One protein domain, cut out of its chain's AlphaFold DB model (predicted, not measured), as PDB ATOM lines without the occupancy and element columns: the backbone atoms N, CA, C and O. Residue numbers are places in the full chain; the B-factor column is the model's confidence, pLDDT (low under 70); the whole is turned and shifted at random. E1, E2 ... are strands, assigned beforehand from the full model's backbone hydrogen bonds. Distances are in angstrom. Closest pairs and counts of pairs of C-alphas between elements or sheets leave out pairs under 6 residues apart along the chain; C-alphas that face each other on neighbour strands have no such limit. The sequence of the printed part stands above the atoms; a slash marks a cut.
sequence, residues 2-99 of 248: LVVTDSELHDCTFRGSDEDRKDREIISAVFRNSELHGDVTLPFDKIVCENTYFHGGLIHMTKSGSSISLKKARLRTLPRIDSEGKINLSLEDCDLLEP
ATOM      1  N   LEU A   2     -38.441 -24.376  28.126       81.56
ATOM      2  CA  LEU A   2     -37.873 -23.164  28.720       81.56
ATOM      3  C   LEU A   2     -38.502 -21.935  28.052       81.56
ATOM      4  O   LEU A   2     -38.583 -21.883  26.829       81.56
ATOM      5  N   VAL A   3     -38.887 -20.925  28.832       86.44
ATOM      6  CA  VAL A   3     -39.398 -19.654  28.300       86.44
ATOM      7  C   VAL A   3     -38.565 -18.505  28.857       86.44
ATOM      8  O   VAL A   3     -38.427 -18.373  30.071       86.44
ATOM      9  N   VAL A   4     -38.024 -17.681  27.963       83.31
ATOM     10  CA  VAL A   4     -37.255 -16.473  28.276       83.31
ATOM     11  C   VAL A   4     -37.942 -15.283  27.612       83.31
ATOM     12  O   VAL A   4     -38.244 -15.318  26.419       83.31
ATOM     13  N   THR A   5     -38.214 -14.232  28.383       89.19
ATOM     14  CA  THR A   5     -38.945 -13.047  27.914       89.19
ATOM     15  C   THR A   5     -38.246 -11.769  28.345       89.19
ATOM     16  O   THR A   5     -37.718 -11.718  29.455       89.19
ATOM     17  N   ASP A   6     -38.276 -10.744  27.489       88.38
ATOM     18  CA  ASP A   6     -37.825  -9.375  27.792       88.38
ATOM     19  C   ASP A   6     -36.422  -9.344  28.433       88.38
ATOM     20  O   ASP A   6     -36.189  -8.698  29.454       88.38
ATOM     21  N   SER A   7     -35.499 -10.128  27.864       84.56
ATOM     22  CA  SER A   7     -34.176 -10.398  28.434       84.56
ATOM     23  C   SER A   7     -33.056 -10.146  27.432       84.56
ATOM     24  O   SER A   7     -33.186 -10.429  26.242       84.56
ATOM     25  N   GLU A   8     -31.917  -9.689  27.939       85.31
ATOM     26  CA  GLU A   8     -30.658  -9.606  27.203       85.31
ATOM     27  C   GLU A   8     -29.727 -10.714  27.713       85.31
ATOM     28  O   GLU A   8     -29.410 -10.774  28.903       85.31
ATOM     29  N   LEU A   9     -29.336 -11.633  26.830       79.44
ATOM     30  CA  LEU A   9     -28.498 -12.786  27.154       79.44
ATOM     31  C   LEU A   9     -27.144 -12.667  26.454       79.44
ATOM     32  O   LEU A   9     -27.087 -12.426  25.250       79.44
ATOM     33  N   HIS A  10     -26.070 -12.902  27.209       80.00
ATOM     34  CA  HIS A  10     -24.680 -12.863  26.742       80.00
ATOM     35  C   HIS A  10     -23.998 -14.204  27.026       80.00
ATOM     36  O   HIS A  10     -24.059 -14.677  28.161       80.00
ATOM     37  N   ASP A  11     -23.381 -14.819  26.010       73.69
ATOM     38  CA  ASP A  11     -22.565 -16.048  26.119       73.69
ATOM     39  C   ASP A  11     -23.225 -17.169  26.951       73.69
ATOM     40  O   ASP A  11     -22.639 -17.778  27.853       73.69
ATOM     41  N   CYS A  12     -24.506 -17.427  26.683       70.06
ATOM     42  CA  CYS A  12     -25.310 -18.345  27.483       70.06
ATOM     43  C   CYS A  12     -25.195 -19.795  26.995       70.06
ATOM     44  O   CYS A  12     -25.462 -20.122  25.838       70.06
ATOM     45  N   THR A  13     -24.888 -20.704  27.921       71.69
ATOM     46  CA  THR A  13     -24.938 -22.152  27.685       71.69
ATOM     47  C   THR A  13     -26.067 -22.764  28.495       71.69
ATOM     48  O   THR A  13     -26.018 -22.781  29.725       71.69
ATOM     49  N   PHE A  14     -27.054 -23.333  27.810       70.44
ATOM     50  CA  PHE A  14     -28.092 -24.129  28.452       70.44
ATOM     51  C   PHE A  14     -27.643 -25.591  28.466       70.44
ATOM     52  O   PHE A  14     -27.115 -26.103  27.482       70.44
ATOM     53  N   ARG A  15     -27.806 -26.278  29.596       65.81
ATOM     54  CA  ARG A  15     -27.504 -27.709  29.718       65.81
ATOM     55  C   ARG A  15     -28.792 -28.425  30.101       65.81
ATOM     56  O   ARG A  15     -29.368 -28.110  31.136       65.81
ATOM     57  N   GLY A  16     -29.253 -29.332  29.242       61.66
ATOM     58  CA  GLY A  16     -30.327 -30.264  29.586       61.66
ATOM     59  C   GLY A  16     -29.823 -31.272  30.617       61.66
ATOM     60  O   GLY A  16     -28.611 -31.495  30.714       61.66
ATOM     61  N   SER A  17     -30.727 -31.860  31.394       63.62
ATOM     62  CA  SER A  17     -30.358 -32.930  32.319       63.62
ATOM     63  C   SER A  17     -30.095 -34.239  31.560       63.62
ATOM     64  O   SER A  17     -30.562 -34.442  30.437       63.62
ATOM     65  N   ASP A  18     -29.337 -35.155  32.168       63.84
ATOM     66  CA  ASP A  18     -29.115 -36.489  31.596       63.84
ATOM     67  C   ASP A  18     -30.391 -37.353  31.580       63.84
ATOM     68  O   ASP A  18     -30.427 -38.367  30.881       63.84
ATOM     69  N   GLU A  19     -31.437 -36.963  32.318       62.09
ATOM     70  CA  GLU A  19     -32.750 -37.618  32.276       62.09
ATOM     71  C   GLU A  19     -33.564 -37.170  31.057       62.09
ATOM     72  O   GLU A  19     -34.058 -38.027  30.326       62.09
ATOM     73  N   ASP A  20     -33.548 -35.873  30.717       58.12
ATOM     74  CA  ASP A  20     -34.214 -35.347  29.509       58.12
ATOM     75  C   ASP A  20     -33.697 -36.023  28.220       58.12
ATOM     76  O   ASP A  20     -34.404 -36.166  27.221       58.12
ATOM     77  N   ARG A  21     -32.436 -36.479  28.236       58.66
ATOM     78  CA  ARG A  21     -31.805 -37.201  27.120       58.66
ATOM     79  C   ARG A  21     -32.282 -38.647  26.973       58.66
ATOM     80  O   ARG A  21     -32.174 -39.200  25.877       58.66
ATOM     81  N   LYS A  22     -32.766 -39.275  28.049       58.94
ATOM     82  CA  LYS A  22     -33.185 -40.687  28.059       58.94
ATOM     83  C   LYS A  22     -34.610 -40.872  27.544       58.94
ATOM     84  O   LYS A  22     -34.861 -41.845  26.832       58.94
ATOM     85  N   ASP A  23     -35.496 -39.918  27.812       57.03
ATOM     86  CA  ASP A  23     -36.939 -40.099  27.599       57.03
ATOM     87  C   ASP A  23     -37.439 -39.716  26.196       57.03
ATOM     88  O   ASP A  23     -38.631 -39.793  25.908       57.03
ATOM     89  N   ARG A  24     -36.536 -39.370  25.264       58.03
ATOM     90  CA  ARG A  24     -36.873 -38.898  23.899       58.03
ATOM     91  C   ARG A  24     -37.827 -37.692  23.878       58.03
ATOM     92  O   ARG A  24     -38.403 -37.407  22.826       58.03
ATOM     93  N   GLU A  25     -37.989 -36.983  24.989       66.06
ATOM     94  CA  GLU A  25     -38.861 -35.818  25.057       66.06
ATOM     95  C   GLU A  25     -38.285 -34.668  24.223       66.06
ATOM     96  O   GLU A  25     -37.078 -34.424  24.203       66.06
ATOM     97  N   ILE A  26     -39.163 -33.977  23.489       68.25
ATOM     98  CA  ILE A  26     -38.778 -32.805  22.700       68.25
ATOM     99  C   ILE A  26     -38.487 -31.672  23.676       68.25
ATOM    100  O   ILE A  26     -39.404 -31.091  24.258       68.25
ATOM    101  N   ILE A  27     -37.213 -31.318  23.824       75.06
ATOM    102  CA  ILE A  27     -36.828 -30.191  24.671       75.06
ATOM    103  C   ILE A  27     -36.963 -28.904  23.851       75.06
ATOM    104  O   ILE A  27     -36.241 -28.705  22.873       75.06
ATOM    105  N   SER A  28     -37.909 -28.037  24.223       80.75
ATOM    106  CA  SER A  28     -38.154 -26.753  23.554       80.75
ATOM    107  C   SER A  28     -37.664 -25.551  24.364       80.75
ATOM    108  O   SER A  28     -37.735 -25.551  25.597       80.75
ATOM    109  N   ALA A  29     -37.228 -24.502  23.662       81.88
ATOM    110  CA  ALA A  29     -36.994 -23.176  24.222       81.88
ATOM    111  C   ALA A  29     -37.729 -22.099  23.418       81.88
ATOM    112  O   ALA A  29     -37.740 -22.129  22.185       81.88
ATOM    113  N   VAL A  30     -38.325 -21.140  24.123       85.25
ATOM    114  CA  VAL A  30     -39.025 -19.993  23.542       85.25
ATOM    115  C   VAL A  30     -38.386 -18.708  24.052       85.25
ATOM    116  O   VAL A  30     -38.389 -18.450  25.253       85.25
ATOM    117  N   PHE A  31     -37.877 -17.893  23.135       84.56
ATOM    118  CA  PHE A  31     -37.349 -16.559  23.403       84.56
ATOM    119  C   PHE A  31     -38.328 -15.526  22.847       84.56
ATOM    120  O   PHE A  31     -38.695 -15.591  21.672       84.56
ATOM    121  N   ARG A  32     -38.777 -14.585  23.680       88.00
ATOM    122  CA  ARG A  32     -39.675 -13.496  23.263       88.00
ATOM    123  C   ARG A  32     -39.079 -12.149  23.617       88.00
ATOM    124  O   ARG A  32     -38.622 -11.974  24.745       88.00
ATOM    125  N   ASN A  33     -39.105 -11.208  22.672       86.25
ATOM    126  CA  ASN A  33     -38.600  -9.839  22.861       86.25
ATOM    127  C   ASN A  33     -37.211  -9.815  23.527       86.25
ATOM    128  O   ASN A  33     -36.975  -9.065  24.470       86.25
ATOM    129  N   SER A  34     -36.329 -10.725  23.116       83.25
ATOM    130  CA  SER A  34     -35.033 -10.931  23.764       83.25
ATOM    131  C   SER A  34     -33.892 -10.583  22.814       83.25
ATOM    132  O   SER A  34     -34.045 -10.638  21.591       83.25
ATOM    133  N   GLU A  35     -32.734 -10.260  23.371       82.25
ATOM    134  CA  GLU A  35     -31.501 -10.067  22.613       82.25
ATOM    135  C   GLU A  35     -30.507 -11.171  22.965       82.25
ATOM    136  O   GLU A  35     -30.237 -11.425  24.138       82.25
ATOM    137  N   LEU A  36     -29.994 -11.852  21.941       77.19
ATOM    138  CA  LEU A  36     -29.057 -12.963  22.082       77.19
ATOM    139  C   LEU A  36     -27.695 -12.552  21.519       77.19
ATOM    140  O   LEU A  36     -27.510 -12.448  20.300       77.19
ATOM    141  N   HIS A  37     -26.747 -12.322  22.423       76.94
ATOM    142  CA  HIS A  37     -25.375 -11.909  22.143       76.94
ATOM    143  C   HIS A  37     -24.398 -13.062  22.416       76.94
ATOM    144  O   HIS A  37     -24.570 -13.830  23.364       76.94
ATOM    145  N   GLY A  38     -23.351 -13.167  21.593       69.69
ATOM    146  CA  GLY A  38     -22.310 -14.191  21.752       69.69
ATOM    147  C   GLY A  38     -22.712 -15.596  21.286       69.69
ATOM    148  O   GLY A  38     -23.666 -15.766  20.526       69.69
ATOM    149  N   ASP A  39     -21.955 -16.609  21.699       69.00
ATOM    150  CA  ASP A  39     -22.233 -17.996  21.309       69.00
ATOM    151  C   ASP A  39     -23.288 -18.606  22.237       69.00
ATOM    152  O   ASP A  39     -23.148 -18.600  23.462       69.00
ATOM    153  N   VAL A  40     -24.356 -19.155  21.651       67.94
ATOM    154  CA  VAL A  40     -25.469 -19.735  22.410       67.94
ATOM    155  C   VAL A  40     -25.550 -21.228  22.120       67.94
ATOM    156  O   VAL A  40     -25.893 -21.660  21.021       67.94
ATOM    157  N   THR A  41     -25.247 -22.044  23.128       70.50
ATOM    158  CA  THR A  41     -25.364 -23.505  23.014       70.50
ATOM    159  C   THR A  41     -26.704 -23.955  23.571       70.50
ATOM    160  O   THR A  41     -26.998 -23.753  24.755       70.50
ATOM    161  N   LEU A  42     -27.513 -24.564  22.707       67.81
ATOM    162  CA  LEU A  42     -28.891 -24.929  22.995       67.81
ATOM    163  C   LEU A  42     -29.061 -26.441  22.779       67.81
ATOM    164  O   LEU A  42     -29.093 -26.899  21.637       67.81
ATOM    165  N   PRO A  43     -29.213 -27.245  23.848       66.25
ATOM    166  CA  PRO A  43     -29.450 -28.685  23.757       66.25
ATOM    167  C   PRO A  43     -30.930 -28.970  23.450       66.25
ATOM    168  O   PRO A  43     -31.498 -29.939  23.945       66.25
ATOM    169  N   PHE A  44     -31.575 -28.070  22.706       66.88
ATOM    170  CA  PHE A  44     -33.008 -28.059  22.460       66.88
ATOM    171  C   PHE A  44     -33.296 -28.599  21.064       66.88
ATOM    172  O   PHE A  44     -32.653 -28.216  20.093       66.88
ATOM    173  N   ASP A  45     -34.314 -29.443  20.967       74.50
ATOM    174  CA  ASP A  45     -34.816 -29.999  19.711       74.50
ATOM    175  C   ASP A  45     -35.597 -28.949  18.909       74.50
ATOM    176  O   ASP A  45     -35.715 -29.016  17.679       74.50
ATOM    177  N   LYS A  46     -36.165 -27.970  19.619       81.00
ATOM    178  CA  LYS A  46     -36.983 -26.905  19.049       81.00
ATOM    179  C   LYS A  46     -36.689 -25.574  19.724       81.00
ATOM    180  O   LYS A  46     -36.874 -25.426  20.927       81.00
ATOM    181  N   ILE A  47     -36.311 -24.583  18.932       82.19
ATOM    182  CA  ILE A  47     -36.131 -23.205  19.382       82.19
ATOM    183  C   ILE A  47     -37.142 -22.334  18.650       82.19
ATOM    184  O   ILE A  47     -37.253 -22.395  17.425       82.19
ATOM    185  N   VAL A  48     -37.882 -21.519  19.393       85.62
ATOM    186  CA  VAL A  48     -38.780 -20.508  18.836       85.62
ATOM    187  C   VAL A  48     -38.335 -19.145  19.332       85.62
ATOM    188  O   VAL A  48     -38.174 -18.934  20.529       85.62
ATOM    189  N   CYS A  49     -38.152 -18.216  18.410       83.44
ATOM    190  CA  CYS A  49     -37.717 -16.859  18.678       83.44
ATOM    191  C   CYS A  49     -38.741 -15.894  18.092       83.44
ATOM    192  O   CYS A  49     -38.915 -15.835  16.876       83.44
ATOM    193  N   GLU A  50     -39.414 -15.134  18.944       86.38
ATOM    194  CA  GLU A  50     -40.429 -14.152  18.558       86.38
ATOM    195  C   GLU A  50     -39.909 -12.757  18.902       86.38
ATOM    196  O   GLU A  50     -39.528 -12.512  20.048       86.38
ATOM    197  N   ASN A  51     -39.840 -11.848  17.921       83.56
ATOM    198  CA  ASN A  51     -39.231 -10.518  18.100       83.56
ATOM    199  C   ASN A  51     -37.837 -10.574  18.767       83.56
ATOM    200  O   ASN A  51     -37.487  -9.712  19.570       83.56
ATOM    201  N   THR A  52     -37.063 -11.627  18.503       75.81
ATOM    202  CA  THR A  52     -35.734 -11.812  19.101       75.81
ATOM    203  C   THR A  52     -34.665 -11.352  18.123       75.81
ATOM    204  O   THR A  52     -34.735 -11.674  16.932       75.81
ATOM    205  N   TYR A  53     -33.672 -10.626  18.623       73.56
ATOM    206  CA  TYR A  53     -32.536 -10.165  17.833       73.56
ATOM    207  C   TYR A  53     -31.305 -11.012  18.138       73.56
ATOM    208  O   TYR A  53     -30.950 -11.222  19.297       73.56
ATOM    209  N   PHE A  54     -30.660 -11.507  17.083       72.12
ATOM    210  CA  PHE A  54     -29.411 -12.252  17.182       72.12
ATOM    211  C   PHE A  54     -28.246 -11.346  16.806       72.12
ATOM    212  O   PHE A  54     -28.189 -10.816  15.695       72.12
ATOM    213  N   HIS A  55     -27.313 -11.204  17.737       72.00
ATOM    214  CA  HIS A  55     -26.052 -10.486  17.565       72.00
ATOM    215  C   HIS A  55     -24.845 -11.436  17.627       72.00
ATOM    216  O   HIS A  55     -23.745 -11.074  17.217       72.00
ATOM    217  N   GLY A  56     -25.071 -12.655  18.120       60.44
ATOM    218  CA  GLY A  56     -24.103 -13.736  18.239       60.44
ATOM    219  C   GLY A  56     -23.728 -14.449  16.938       60.44
ATOM    220  O   GLY A  56     -24.431 -14.366  15.928       60.44
ATOM    221  N   GLY A  57     -22.604 -15.169  16.980       61.44
ATOM    222  CA  GLY A  57     -22.029 -15.857  15.826       61.44
ATOM    223  C   GLY A  57     -22.577 -17.264  15.591       61.44
ATOM    224  O   GLY A  57     -22.725 -17.648  14.432       61.44
ATOM    225  N   LEU A  58     -22.881 -18.028  16.649       61.69
ATOM    226  CA  LEU A  58     -23.096 -19.474  16.553       61.69
ATOM    227  C   LEU A  58     -24.191 -19.988  17.505       61.69
ATOM    228  O   LEU A  58     -24.152 -19.759  18.711       61.69
ATOM    229  N   ILE A  59     -25.155 -20.722  16.944       69.62
ATOM    230  CA  ILE A  59     -26.109 -21.572  17.657       69.62
ATOM    231  C   ILE A  59     -25.686 -23.024  17.444       69.62
ATOM    232  O   ILE A  59     -25.775 -23.555  16.336       69.62
ATOM    233  N   HIS A  60     -25.253 -23.688  18.510       67.75
ATOM    234  CA  HIS A  60     -24.987 -25.125  18.466       67.75
ATOM    235  C   HIS A  60     -26.258 -25.907  18.782       67.75
ATOM    236  O   HIS A  60     -26.846 -25.715  19.850       67.75
ATOM    237  N   MET A  61     -26.646 -26.812  17.878       68.31
ATOM    238  CA  MET A  61     -27.771 -27.729  18.066       68.31
ATOM    239  C   MET A  61     -27.287 -29.176  18.032       68.31
ATOM    240  O   MET A  61     -26.812 -29.675  17.013       68.31
ATOM    241  N   THR A  62     -27.443 -29.883  19.148       60.84
ATOM    242  CA  THR A  62     -26.818 -31.196  19.365       60.84
ATOM    243  C   THR A  62     -27.581 -32.382  18.768       60.84
ATOM    244  O   THR A  62     -27.161 -33.518  18.963       60.84
ATOM    245  N   LYS A  63     -28.715 -32.171  18.086       64.75
ATOM    246  CA  LYS A  63     -29.567 -33.266  17.589       64.75
ATOM    247  C   LYS A  63     -29.960 -33.078  16.127       64.75
ATOM    248  O   LYS A  63     -30.378 -31.995  15.718       64.75
ATOM    249  N   SER A  64     -29.868 -34.147  15.341       60.78
ATOM    250  CA  SER A  64     -30.359 -34.179  13.958       60.78
ATOM    251  C   SER A  64     -31.882 -33.980  13.902       60.78
ATOM    252  O   SER A  64     -32.607 -34.492  14.755       60.78
ATOM    253  N   GLY A  65     -32.373 -33.228  12.909       64.94
ATOM    254  CA  GLY A  65     -33.801 -32.899  12.757       64.94
ATOM    255  C   GLY A  65     -34.294 -31.745  13.636       64.94
ATOM    256  O   GLY A  65     -35.481 -31.417  13.604       64.94
ATOM    257  N   SER A  66     -33.382 -31.116  14.377       75.75
ATOM    258  CA  SER A  66     -33.646 -29.920  15.165       75.75
ATOM    259  C   SER A  66     -34.309 -28.809  14.353       75.75
ATOM    260  O   SER A  66     -34.067 -28.662  13.151       75.75
ATOM    261  N   SER A  67     -35.142 -28.016  15.025       84.12
ATOM    262  CA  SER A  67     -35.880 -26.919  14.404       84.12
ATOM    263  C   SER A  67     -35.624 -25.581  15.086       84.12
ATOM    264  O   SER A  67     -35.668 -25.476  16.310       84.12
ATOM    265  N   ILE A  68     -35.399 -24.544  14.282       87.00
ATOM    266  CA  ILE A  68     -35.368 -23.146  14.712       87.00
ATOM    267  C   ILE A  68     -36.487 -22.420  13.974       87.00
ATOM    268  O   ILE A  68     -36.579 -22.490  12.750       87.00
ATOM    269  N   SER A  69     -37.336 -21.713  14.708       89.00
ATOM    270  CA  SER A  69     -38.363 -20.836  14.154       89.00
ATOM    271  C   SER A  69     -38.076 -19.404  14.577       89.00
ATOM    272  O   SER A  69     -38.044 -19.109  15.767       89.00
ATOM    273  N   LEU A  70     -37.860 -18.523  13.605       88.88
ATOM    274  CA  LEU A  70     -37.703 -17.089  13.814       88.88
ATOM    275  C   LEU A  70     -38.964 -16.399  13.302       88.88
ATOM    276  O   LEU A  70     -39.317 -16.547  12.131       88.88
ATOM    277  N   LYS A  71     -39.633 -15.650  14.176       90.31
ATOM    278  CA  LYS A  71     -40.863 -14.925  13.868       90.31
ATOM    279  C   LYS A  71     -40.672 -13.435  14.079       90.31
ATOM    280  O   LYS A  71     -40.205 -13.018  15.143       90.31
ATOM    281  N   LYS A  72     -41.082 -12.639  13.088       87.56
ATOM    282  CA  LYS A  72     -41.022 -11.168  13.119       87.56
ATOM    283  C   LYS A  72     -39.611 -10.648  13.415       87.56
ATOM    284  O   LYS A  72     -39.427  -9.625  14.071       87.56
ATOM    285  N   ALA A  73     -38.598 -11.386  12.964       79.56
ATOM    286  CA  ALA A  73     -37.202 -11.072  13.226       79.56
ATOM    287  C   ALA A  73     -36.626 -10.171  12.126       79.56
ATOM    288  O   ALA A  73     -36.956 -10.305  10.946       79.56
ATOM    289  N   ARG A  74     -35.711  -9.274  12.504       80.75
ATOM    290  CA  ARG A  74     -34.936  -8.456  11.558       80.75
ATOM    291  C   ARG A  74     -33.496  -8.943  11.561       80.75
ATOM    292  O   ARG A  74     -32.718  -8.609  12.451       80.75
ATOM    293  N   LEU A  75     -33.156  -9.756  10.571       76.81
ATOM    294  CA  LEU A  75     -31.909 -10.504  10.516       76.81
ATOM    295  C   LEU A  75     -30.871  -9.736   9.699       76.81
ATOM    296  O   LEU A  75     -31.023  -9.541   8.493       76.81
ATOM    297  N   ARG A  76     -29.802  -9.298  10.369       78.06
ATOM    298  CA  ARG A  76     -28.579  -8.777   9.726       78.06
ATOM    299  C   ARG A  76     -27.517  -9.856   9.554       78.06
ATOM    300  O   ARG A  76     -26.670  -9.768   8.681       78.06
ATOM    301  N   THR A  77     -27.574 -10.875  10.390       72.75
ATOM    302  CA  THR A  77     -26.756 -12.074  10.304       72.75
ATOM    303  C   THR A  77     -27.688 -13.259  10.496       72.75
ATOM    304  O   THR A  77     -28.682 -13.173  11.222       72.75
ATOM    305  N   LEU A  78     -27.401 -14.363   9.809       71.50
ATOM    306  CA  LEU A  78     -27.924 -15.645  10.252       71.50
ATOM    307  C   LEU A  78     -27.018 -16.106  11.384       71.50
ATOM    308  O   LEU A  78     -25.795 -16.025  11.221       71.50
ATOM    309  N   PRO A  79     -27.574 -16.618  12.489       67.94
ATOM    310  CA  PRO A  79     -26.755 -17.396  13.394       67.94
ATOM    311  C   PRO A  79     -26.119 -18.524  12.579       67.94
ATOM    312  O   PRO A  79     -26.803 -19.194  11.798       67.94
ATOM    313  N   ARG A  80     -24.808 -18.732  12.716       67.88
ATOM    314  CA  ARG A  80     -24.204 -19.963  12.214       67.88
ATOM    315  C   ARG A  80     -24.860 -21.090  12.995       67.88
ATOM    316  O   ARG A  80     -24.932 -21.009  14.212       67.88
ATOM    317  N   ILE A  81     -25.387 -22.100  12.319       68.38
ATOM    318  CA  ILE A  81     -25.990 -23.241  13.004       68.38
ATOM    319  C   ILE A  81     -25.081 -24.431  12.752       68.38
ATOM    320  O   ILE A  81     -24.851 -24.802  11.602       68.38
ATOM    321  N   ASP A  82     -24.531 -24.985  13.824       66.56
ATOM    322  CA  ASP A  82     -23.728 -26.200  13.769       66.56
ATOM    323  C   ASP A  82     -24.576 -27.375  14.255       66.56
ATOM    324  O   ASP A  82     -25.130 -27.346  15.359       66.56
ATOM    325  N   SER A  83     -24.740 -28.372  13.386       65.44
ATOM    326  CA  SER A  83     -25.550 -29.563  13.625       65.44
ATOM    327  C   SER A  83     -24.991 -30.744  12.838       65.44
ATOM    328  O   SER A  83     -24.517 -30.589  11.713       65.44
ATOM    329  N   GLU A  84     -25.113 -31.946  13.399       66.38
ATOM    330  CA  GLU A  84     -24.716 -33.203  12.749       66.38
ATOM    331  C   GLU A  84     -25.618 -33.591  11.552       66.38
ATOM    332  O   GLU A  84     -25.352 -34.576  10.864       66.38
ATOM    333  N   GLY A  85     -26.685 -32.829  11.269       68.81
ATOM    334  CA  GLY A  85     -27.611 -33.074  10.160       68.81
ATOM    335  C   GLY A  85     -28.251 -31.802   9.593       68.81
ATOM    336  O   GLY A  85     -27.917 -30.688   9.986       68.81
ATOM    337  N   LYS A  86     -29.197 -31.965   8.653       72.44
ATOM    338  CA  LYS A  86     -29.972 -30.832   8.117       72.44
ATOM    339  C   LYS A  86     -30.864 -30.242   9.215       72.44
ATOM    340  O   LYS A  86     -31.669 -30.961   9.806       72.44
ATOM    341  N   ILE A  87     -30.748 -28.937   9.442       80.62
ATOM    342  CA  ILE A  87     -31.597 -28.196  10.388       80.62
ATOM    343  C   ILE A  87     -32.864 -27.723   9.683       80.62
ATOM    344  O   ILE A  87     -32.802 -27.245   8.551       80.62
ATOM    345  N   ASN A  88     -34.000 -27.806  10.372       87.06
ATOM    346  CA  ASN A  88     -35.238 -27.177   9.935       87.06
ATOM    347  C   ASN A  88     -35.244 -25.705  10.378       87.06
ATOM    348  O   ASN A  88     -35.373 -25.425  11.567       87.06
ATOM    349  N   LEU A  89     -35.115 -24.760   9.451       89.38
ATOM    350  CA  LEU A  89     -35.219 -23.330   9.736       89.38
ATOM    351  C   LEU A  89     -36.529 -22.779   9.167       89.38
ATOM    352  O   LEU A  89     -36.755 -22.785   7.958       89.38
ATOM    353  N   SER A  90     -37.378 -22.275  10.055       91.44
ATOM    354  CA  SER A  90     -38.633 -21.611   9.723       91.44
ATOM    355  C   SER A  90     -38.495 -20.107   9.944       91.44
ATOM    356  O   SER A  90     -38.144 -19.679  11.042       91.44
ATOM    357  N   LEU A  91     -38.753 -19.307   8.911       90.75
ATOM    358  CA  LEU A  91     -38.771 -17.846   8.979       90.75
ATOM    359  C   LEU A  91     -40.186 -17.350   8.670       90.75
ATOM    360  O   LEU A  91     -40.707 -17.613   7.584       90.75
ATOM    361  N   GLU A  92     -40.787 -16.626   9.609       91.56
ATOM    362  CA  GLU A  92     -42.150 -16.093   9.511       91.56
ATOM    363  C   GLU A  92     -42.133 -14.574   9.720       91.56
ATOM    364  O   GLU A  92     -41.687 -14.099  10.764       91.56
ATOM    365  N   ASP A  93     -42.602 -13.807   8.736       91.12
ATOM    366  CA  ASP A  93     -42.643 -12.336   8.762       91.12
ATOM    367  C   ASP A  93     -41.274 -11.687   9.046       91.12
ATOM    368  O   ASP A  93     -41.160 -10.697   9.772       91.12
ATOM    369  N   CYS A  94     -40.205 -12.276   8.502       88.94
ATOM    370  CA  CYS A  94     -38.831 -11.848   8.754       88.94
ATOM    371  C   CYS A  94     -38.286 -10.904   7.674       88.94
ATOM    372  O   CYS A  94     -38.493 -11.110   6.478       88.94
ATOM    373  N   ASP A  95     -37.471  -9.939   8.101       89.31
ATOM    374  CA  ASP A  95     -36.700  -9.064   7.216       89.31
ATOM    375  C   ASP A  95     -35.235  -9.498   7.175       89.31
ATOM    376  O   ASP A  95     -34.536  -9.410   8.185       89.31
ATOM    377  N   LEU A  96     -34.748  -9.918   6.007       90.56
ATOM    378  CA  LEU A  96     -33.335 -10.222   5.776       90.56
ATOM    379  C   LEU A  96     -32.661  -8.960   5.237       90.56
ATOM    380  O   LEU A  96     -32.858  -8.573   4.082       90.56
ATOM    381  N   LEU A  97     -31.927  -8.268   6.102       87.31
ATOM    382  CA  LEU A  97     -31.407  -6.926   5.829       87.31
ATOM    383  C   LEU A  97     -30.052  -6.938   5.110       87.31
ATOM    384  O   LEU A  97     -29.726  -5.979   4.416       87.31
ATOM    385  N   GLU A  98     -29.301  -8.029   5.238       88.31
ATOM    386  CA  GLU A  98     -27.960  -8.209   4.677       88.31
ATOM    387  C   GLU A  98     -27.886  -9.462   3.788       88.31
ATOM    388  O   GLU A  98     -28.834 -10.250   3.764       88.31
ATOM    389  N   PRO A  99     -26.800  -9.662   3.016       88.69
ATOM    390  CA  PRO A  99     -26.580 -10.906   2.287       88.69
ATOM    391  C   PRO A  99     -26.427 -12.086   3.253       88.69
ATOM    392  O   PRO A  99     -25.482 -12.130   4.039       88.69
TER     393      PRO A  99
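AT A GLANCE: This is residues 2 to 99 of the 248 residues of the protein "Hypothetical protein" of Polarella glacialis (UniProt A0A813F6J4). The chain is wound in stacked turns, a short solenoid of roughly triangular cross-section with three walls of parallel strands: the largest is E1, E3, E6, E8 and E10, the others are E5, E7, E9 and the short pair E2, E4. Each turn lays one strand beside the last in the large wall, and the long link in the first turn, residues 11 to 27, loops out from the stack around Lys 22. The printed part has 98 residues, with no named helix and ten strands, E1 to E10 in chain order; it is all strand by class, though under half of the residues, 41, are in named strands. The whole is compact, with a radius of gyration of the C-alphas of 12.9 A and spans of 40 by 28 by 21 A.

HOW THE PARTS SIT: E1, residues 2 to 5, is an edge strand of the largest sheet and the parallel neighbour of E3, residues 28 to 32, at 4 degrees; N 4 and O 30 are 2.8 A apart, within hydrogen-bond range. E2, residues 8 to 10, is parallel to E4, residues 35 to 37, at 12 degrees, with N 9 and O 35 at 2.8 A. E4 and E5, residues 40 to 42, meet only through their link. E6, residues 46 to 50, is parallel to E3 at 9 degrees, with N 31 and O 48 at 2.8 A. E7, residues 58 to 61, is parallel to E5 at 9 degrees, with N 40 and O 58 at 3.0 A. E8, residues 67 to 71, is parallel to E6 at 7 degrees, with N 49 and O 69 at 2.8 A. E9, residues 80 to 82, is parallel to E7 at 29 degrees, with N 59 and O 80 at 2.8 A. E10, residues 87 to 92, the other edge strand of the largest sheet, is parallel to E8 at 14 degrees, with N 70 and O 90 at 2.8 A. Short parallel pairings join residues 35 to 36 of E4 with 53 to 54, and 74 to 75 with 95 to 96. E2 and E5 are only just apart, their closest C-alphas 8.2 A from each other.

IN THESE COORDINATES: E1 begins at C-alpha 2, (-37.873, -23.164, 28.720), and is 10.2 A long. E3 measures 13.3 A, E6 13.2 A, E8 13.0 A and E7 9.6 A. E10, the longest strand, covers 16.1 A and ends at C-alpha 92, (-42.150, -16.093, 9.511). E2, E4, E5 and E9 have three residues each.

THE WHOLE: The C-alphas of Glu 19 and Pro 99 are the two farthest apart, at 40.6 A. The printed part has no cut. The link from E2 to E3 is long, with 17 residues. Mean pLDDT of the printed part is 75.9; residues 15 to 26, 38 to 40, 42 to 44, 56 to 65 and 79 to 85 are under 70.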